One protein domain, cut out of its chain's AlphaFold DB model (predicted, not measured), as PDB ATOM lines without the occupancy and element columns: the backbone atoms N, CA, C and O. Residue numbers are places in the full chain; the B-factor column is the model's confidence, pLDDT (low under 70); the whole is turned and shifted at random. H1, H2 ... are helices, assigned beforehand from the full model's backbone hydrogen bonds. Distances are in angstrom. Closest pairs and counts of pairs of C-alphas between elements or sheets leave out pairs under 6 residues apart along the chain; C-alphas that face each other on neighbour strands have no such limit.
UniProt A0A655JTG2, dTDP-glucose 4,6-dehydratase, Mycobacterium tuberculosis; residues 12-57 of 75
ATOM      1  N   ARG A  12     -24.039  -1.851 -32.428       78.06
ATOM      2  CA  ARG A  12     -24.687  -0.886 -33.314       78.06
ATOM      3  C   ARG A  12     -25.530   0.087 -32.502       78.06
ATOM      4  O   ARG A  12     -26.425  -0.315 -31.763       78.06
ATOM      5  N   LEU A  13     -25.265   1.375 -32.691       78.69
ATOM      6  CA  LEU A  13     -26.023   2.470 -32.101       78.69
ATOM      7  C   LEU A  13     -26.522   3.380 -33.224       78.69
ATOM      8  O   LEU A  13     -25.756   3.724 -34.123       78.69
ATOM      9  N   ASP A  14     -27.785   3.787 -33.163       75.00
ATOM     10  CA  ASP A  14     -28.357   4.777 -34.075       75.00
ATOM     11  C   ASP A  14     -28.968   5.939 -33.279       75.00
ATOM     12  O   ASP A  14     -29.311   5.798 -32.101       75.00
ATOM     13  N   ARG A  15     -29.092   7.108 -33.909       77.94
ATOM     14  CA  ARG A  15     -29.673   8.310 -33.302       77.94
ATOM     15  C   ARG A  15     -31.099   8.490 -33.794       77.94
ATOM     16  O   ARG A  15     -31.335   9.105 -34.830       77.94
ATOM     17  N   VAL A  16     -32.059   8.023 -33.003       77.94
ATOM     18  CA  VAL A  16     -33.481   8.265 -33.261       77.94
ATOM     19  C   VAL A  16     -33.944   9.487 -32.472       77.94
ATOM     20  O   VAL A  16     -33.971   9.478 -31.243       77.94
ATOM     21  N   TYR A  17     -34.339  10.546 -33.179       80.06
ATOM     22  CA  TYR A  17     -34.961  11.720 -32.567       80.06
ATOM     23  C   TYR A  17     -36.481  11.546 -32.500       80.06
ATOM     24  O   TYR A  17     -37.182  11.715 -33.496       80.06
ATOM     25  N   VAL A  18     -37.004  11.252 -31.308       88.00
ATOM     26  CA  VAL A  18     -38.452  11.208 -31.053       88.00
ATOM     27  C   VAL A  18     -38.912  12.555 -30.501       88.00
ATOM     28  O   VAL A  18     -38.635  12.907 -29.358       88.00
ATOM     29  N   ASN A  19     -39.647  13.315 -31.311       89.25
ATOM     30  CA  ASN A  19     -40.126  14.652 -30.947       89.25
ATOM     31  C   ASN A  19     -41.571  14.684 -30.408       89.25
ATOM     32  O   ASN A  19     -42.126  15.764 -30.201       89.25
ATOM     33  N   SER A  20     -42.185  13.521 -30.160       93.94
ATOM     34  CA  SER A  20     -43.592  13.388 -29.747       93.94
ATOM     35  C   SER A  20     -43.937  14.234 -28.521       93.94
ATOM     36  O   SER A  20     -45.005  14.841 -28.465       93.94
ATOM     37  N   ARG A  21     -43.010  14.329 -27.561       96.06
ATOM     38  CA  ARG A  21     -43.187  15.137 -26.350       96.06
ATOM     39  C   ARG A  21     -43.277  16.631 -26.655       96.06
ATOM     40  O   ARG A  21     -44.187  17.281 -26.167       96.06
ATOM     41  N   ALA A  22     -42.389  17.160 -27.498       95.25
ATOM     42  CA  ALA A  22     -42.420  18.570 -27.889       95.25
ATOM     43  C   ALA A  22     -43.721  18.918 -28.626       95.25
ATOM     44  O   ALA A  22     -44.319  19.963 -28.388       95.25
ATOM     45  N   ARG A  23     -44.197  18.012 -29.487       95.31
ATOM     46  CA  ARG A  23     -45.460  18.197 -30.212       95.31
ATOM     47  C   ARG A  23     -46.662  18.258 -29.274       95.31
ATOM     48  O   ARG A  23     -47.523  19.107 -29.460       95.31
ATOM     49  N   ARG A  24     -46.711  17.368 -28.282       97.56
ATOM     50  CA  ARG A  24     -47.814  17.286 -27.318       97.56
ATOM     51  C   ARG A  24     -47.767  18.417 -26.290       97.56
ATOM     52  O   ARG A  24     -48.757  19.112 -26.117       97.56
ATOM     53  N   ASP A  25     -46.626  18.597 -25.634       98.12
ATOM     54  CA  ASP A  25     -46.512  19.453 -24.450       98.12
ATOM     55  C   ASP A  25     -46.343  20.935 -24.826       98.12
ATOM     56  O   ASP A  25     -46.772  21.808 -24.083       98.12
ATOM     57  N   LEU A  26     -45.732  21.230 -25.982       97.56
ATOM     58  CA  LEU A  26     -45.465  22.607 -26.427       97.56
ATOM     59  C   LEU A  26     -46.368  23.042 -27.588       97.56
ATOM     60  O   LEU A  26     -46.174  24.127 -28.134       97.56
ATOM     61  N   ASN A  27     -47.292  22.177 -28.032       96.12
ATOM     62  CA  ASN A  27     -48.034  22.339 -29.289       96.12
ATOM     63  C   ASN A  27     -47.099  22.670 -30.475       96.12
ATOM     64  O   ASN A  27     -47.453  23.402 -31.402       96.12
ATOM     65  N   TRP A  28     -45.865  22.157 -30.436       94.94
ATOM     66  CA  TRP A  28     -44.877  22.440 -31.465       94.94
ATOM     67  C   TRP A  28     -45.217  21.674 -32.746       94.94
ATOM     68  O   TRP A  28     -45.375  20.452 -32.740       94.94
ATOM     69  N   ARG A  29     -45.314  22.394 -33.867       92.06
ATOM     70  CA  ARG A  29     -45.650  21.833 -35.180       92.06
ATOM     71  C   ARG A  29     -44.455  22.011 -36.120       92.06
ATOM     72  O   ARG A  29     -44.161  23.149 -36.490       92.06
ATOM     73  N   PRO A  30     -43.738  20.935 -36.499       88.31
ATOM     74  CA  PRO A  30     -42.598  21.061 -37.397       88.31
ATOM     75  C   PRO A  30     -43.070  21.577 -38.760       88.31
ATOM     76  O   PRO A  30     -43.877  20.940 -39.430       88.31
ATOM     77  N   ARG A  31     -42.564  22.746 -39.165       86.19
ATOM     78  CA  ARG A  31     -42.881  23.351 -40.470       86.19
ATOM     79  C   ARG A  31     -42.157  22.665 -41.629       86.19
ATOM     80  O   ARG A  31     -42.611  22.732 -42.764       86.19
ATOM     81  N   PHE A  32     -41.015  22.048 -41.342       87.56
ATOM     82  CA  PHE A  32     -40.185  21.368 -42.324       87.56
ATOM     83  C   PHE A  32     -39.901  19.956 -41.828       87.56
ATOM     84  O   PHE A  32     -39.178  19.777 -40.849       87.56
ATOM     85  N   ASP A  33     -40.497  18.975 -42.493       88.19
ATOM     86  CA  ASP A  33     -40.135  17.571 -42.365       88.19
ATOM     87  C   ASP A  33     -39.288  17.128 -43.570       88.19
ATOM     88  O   ASP A  33     -39.009  17.907 -44.488       88.19
ATOM     89  N   LEU A  34     -38.852  15.868 -43.556       87.94
ATOM     90  CA  LEU A  34     -38.039  15.305 -44.634       87.94
ATOM     91  C   LEU A  34     -38.743  15.390 -45.994       87.94
ATOM     92  O   LEU A  34     -38.100  15.724 -46.985       87.94
ATOM     93  N   ASN A  35     -40.057  15.157 -46.037       91.19
ATOM     94  CA  ASN A  35     -40.832  15.179 -47.275       91.19
ATOM     95  C   ASN A  35     -40.906  16.592 -47.867       91.19
ATOM     96  O   ASN A  35     -40.691  16.777 -49.062       91.19
ATOM     97  N   ALA A  36     -41.156  17.601 -47.033       90.75
ATOM     98  CA  ALA A  36     -41.201  18.996 -47.450       90.75
ATOM     99  C   ALA A  36     -39.846  19.467 -47.999       90.75
ATOM    100  O   ALA A  36     -39.796  20.165 -49.014       90.75
ATOM    101  N   VAL A  37     -38.742  19.072 -47.356       91.75
ATOM    102  CA  VAL A  37     -37.386  19.387 -47.827       91.75
ATOM    103  C   VAL A  37     -37.077  18.659 -49.137       91.75
ATOM    104  O   VAL A  37     -36.622  19.296 -50.088       91.75
ATOM    105  N   ALA A  38     -37.385  17.363 -49.230       93.31
ATOM    106  CA  ALA A  38     -37.174  16.564 -50.436       93.31
ATOM    107  C   ALA A  38     -37.969  17.104 -51.636       93.31
ATOM    108  O   ALA A  38     -37.426  17.230 -52.731       93.31
ATOM    109  N   ALA A  39     -39.224  17.508 -51.428       93.81
ATOM    110  CA  ALA A  39     -40.053  18.090 -52.480       93.81
ATOM    111  C   ALA A  39     -39.487  19.418 -53.011       93.81
ATOM    112  O   ALA A  39     -39.586  19.690 -54.206       93.81
ATOM    113  N   ARG A  40     -38.881  20.252 -52.153       92.88
ATOM    114  CA  ARG A  40     -38.208  21.489 -52.591       92.88
ATOM    115  C   ARG A  40     -36.978  21.176 -53.435       92.88
ATOM    116  O   ARG A  40     -36.843  21.742 -54.515       92.88
ATOM    117  N   LEU A  41     -36.146  20.234 -52.983       93.75
ATOM    118  CA  LEU A  41     -34.970  19.777 -53.730       93.75
ATOM    119  C   LEU A  41     -35.351  19.235 -55.111       93.75
ATOM    120  O   LEU A  41     -34.765  19.646 -56.107       93.75
ATOM    121  N   ALA A  42     -36.377  18.384 -55.178       94.81
ATOM    122  CA  ALA A  42     -36.866  17.814 -56.433       94.81
ATOM    123  C   ALA A  42     -37.352  18.881 -57.430       94.81
ATOM    124  O   ALA A  42     -37.279  18.680 -58.637       94.81
ATOM    125  N   ARG A  43     -37.822  20.034 -56.937       96.94
ATOM    126  CA  ARG A  43     -38.247  21.178 -57.760       96.94
ATOM    127  C   ARG A  43     -37.122  22.182 -58.041       96.94
ATOM    128  O   ARG A  43     -37.407  23.267 -58.539       96.94
ATOM    129  N   GLY A  44     -35.877  21.886 -57.660       95.25
ATOM    130  CA  GLY A  44     -34.752  22.820 -57.783       95.25
ATOM    131  C   GLY A  44     -34.871  24.062 -56.889       95.25
ATOM    132  O   GLY A  44     -34.209  25.069 -57.124       95.25
ATOM    133  N   GLN A  45     -35.727  24.024 -55.867       94.06
ATOM    134  CA  GLN A  45     -35.935  25.138 -54.950       94.06
ATOM    135  C   GLN A  45     -34.916  25.095 -53.810       94.06
ATOM    136  O   GLN A  45     -34.572  24.029 -53.296       94.06
ATOM    137  N   SER A  46     -34.498  26.270 -53.337       89.94
ATOM    138  CA  SER A  46     -33.626  26.357 -52.164       89.94
ATOM    139  C   SER A  46     -34.302  25.763 -50.923       89.94
ATOM    140  O   SER A  46     -35.465  26.065 -50.616       89.94
ATOM    141  N   VAL A  47     -33.552  24.938 -50.190       89.81
ATOM    142  CA  VAL A  47     -33.929  24.412 -48.866       89.81
ATOM    143  C   VAL A  47     -33.632  25.403 -47.744       89.81
ATOM    144  O   VAL A  47     -34.153  25.261 -46.638       89.81
ATOM    145  N   HIS A  48     -32.830  26.430 -48.026       88.44
ATOM    146  CA  HIS A  48     -32.537  27.476 -47.065       88.44
ATOM    147  C   HIS A  48     -33.750  28.397 -46.922       88.44
ATOM    148  O   HIS A  48     -34.296  28.932 -47.886       88.44
ATOM    149  N   THR A  49     -34.176  28.580 -45.681       87.62
ATOM    150  CA  THR A  49     -35.142  29.609 -45.299       87.62
ATOM    151  C   THR A  49     -34.464  30.983 -45.242       87.62
ATOM    152  O   THR A  49     -33.244  31.032 -45.048       87.62
ATOM    153  N   PRO A  50     -35.225  32.094 -45.306       90.69
ATOM    154  CA  PRO A  50     -34.662  33.434 -45.122       90.69
ATOM    155  C   PRO A  50     -33.841  33.554 -43.832       90.69
ATOM    156  O   PRO A  50     -32.731  34.075 -43.841       90.69
ATOM    157  N   LEU A  51     -34.331  32.964 -42.735       89.69
ATOM    158  CA  LEU A  51     -33.614  32.955 -41.461       89.69
ATOM    159  C   LEU A  51     -32.282  32.196 -41.549       89.69
ATOM    160  O   LEU A  51     -31.273  32.682 -41.055       89.69
ATOM    161  N   SER A  52     -32.248  31.024 -42.189       88.88
ATOM    162  CA  SER A  52     -30.990  30.272 -42.329       88.88
ATOM    163  C   SER A  52     -29.978  30.957 -43.248       88.88
ATOM    164  O   SER A  52     -28.785  30.753 -43.073       88.88
ATOM    165  N   GLN A  53     -30.436  31.769 -44.208       89.94
ATOM    166  CA  GLN A  53     -29.541  32.587 -45.031       89.94
ATOM    167  C   GLN A  53     -28.957  33.746 -44.218       89.94
ATOM    168  O   GLN A  53     -27.768  34.021 -44.332       89.94
ATOM    169  N   LEU A  54     -29.772  34.371 -43.362       94.31
ATOM    170  CA  LEU A  54     -29.338  35.455 -42.483       94.31
ATOM    171  C   LEU A  54     -28.340  34.981 -41.417       94.31
ATOM    172  O   LEU A  54     -27.348  35.651 -41.155       94.31
ATOM    173  N   VAL A  55     -28.612  33.833 -40.789       91.62
ATOM    174  CA  VAL A  55     -27.792  33.291 -39.690       91.62
ATOM    175  C   VAL A  55     -26.551  32.551 -40.206       91.62
ATOM    176  O   VAL A  55     -25.534  32.500 -39.516       91.62
ATOM    177  N   GLY A  56     -26.613  31.983 -41.411       86.31
ATOM    178  CA  GLY A  56     -25.523  31.202 -41.987       86.31
ATOM    179  C   GLY A  56     -25.306  29.849 -41.299       86.31
ATOM    180  O   GLY A  56     -26.167  29.327 -40.585       86.31
ATOM    181  N   SER A  57     -24.141  29.251 -41.544       81.69
ATOM    182  CA  SER A  57     -23.786  27.915 -41.051       81.69
ATOM    183  C   SER A  57     -22.808  27.995 -39.883       81.69
ATOM    184  O   SER A  57     -21.747  28.607 -39.994       81.69
TER     185      SER A  57
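Overview. This is residues 12 to 57 of the 75 residues of the protein "dTDP-glucose 4,6-dehydratase" of Mycobacterium tuberculosis (UniProt A0A655JTG2). Three short helices are strung along an open, winding chain, with no helix packed on another and no shared core. An extended arm, residues 12 to 18, sticks out before H1, and H3, residues 50 to 55, stands free toward the other end, with H2 between them along the chain. The printed part has 46 residues with three named helices in the order H1, H2, H3 and no named strand; the class is all helix, though under half of the residues, 21 of 46, are in named elements. It is only just loose, close to extended, with a radius of gyration of the C-alphas of 14.0 A and spans of 32 by 31 by 21 A.

Along the chain. The printed part begins at Arg 12, with its C-alpha at (-24.687, -0.886, -33.314). H1 is residues 20 to 25, 8.6 A from first to last C-alpha, and begins at C-alpha 20 at (-43.592, 13.388, -29.747). H2, residues 34 to 42, is the longest helix with 9 residues and 12.1 A. H3, residues 50 to 55, measures 8.8 A and ends at C-alpha 55 at (-27.792, 33.291, -39.690).

Arrangement. H1 and H2 are apart, with no C-alpha of the one within 8 A of the other. By the same test H2 and H3 are apart, and H1 and H3 are apart. In H1, H2 and H3 every O i to N i+4 pair is within hydrogen-bond range.

Size, cuts and confidence. The C-alphas of Arg 12 and Leu 54, the two farthest apart, are 37.8 A from each other. Residues 12 to 18 stand free, and so do residues 49 to 55, of which 50 to 55 belong to H3. The links H1 to H2, 8 residues, and H2 to H3, 7 residues, are short. The printed part has no cut, its mean pLDDT is 89.9, and no printed residue is under 70.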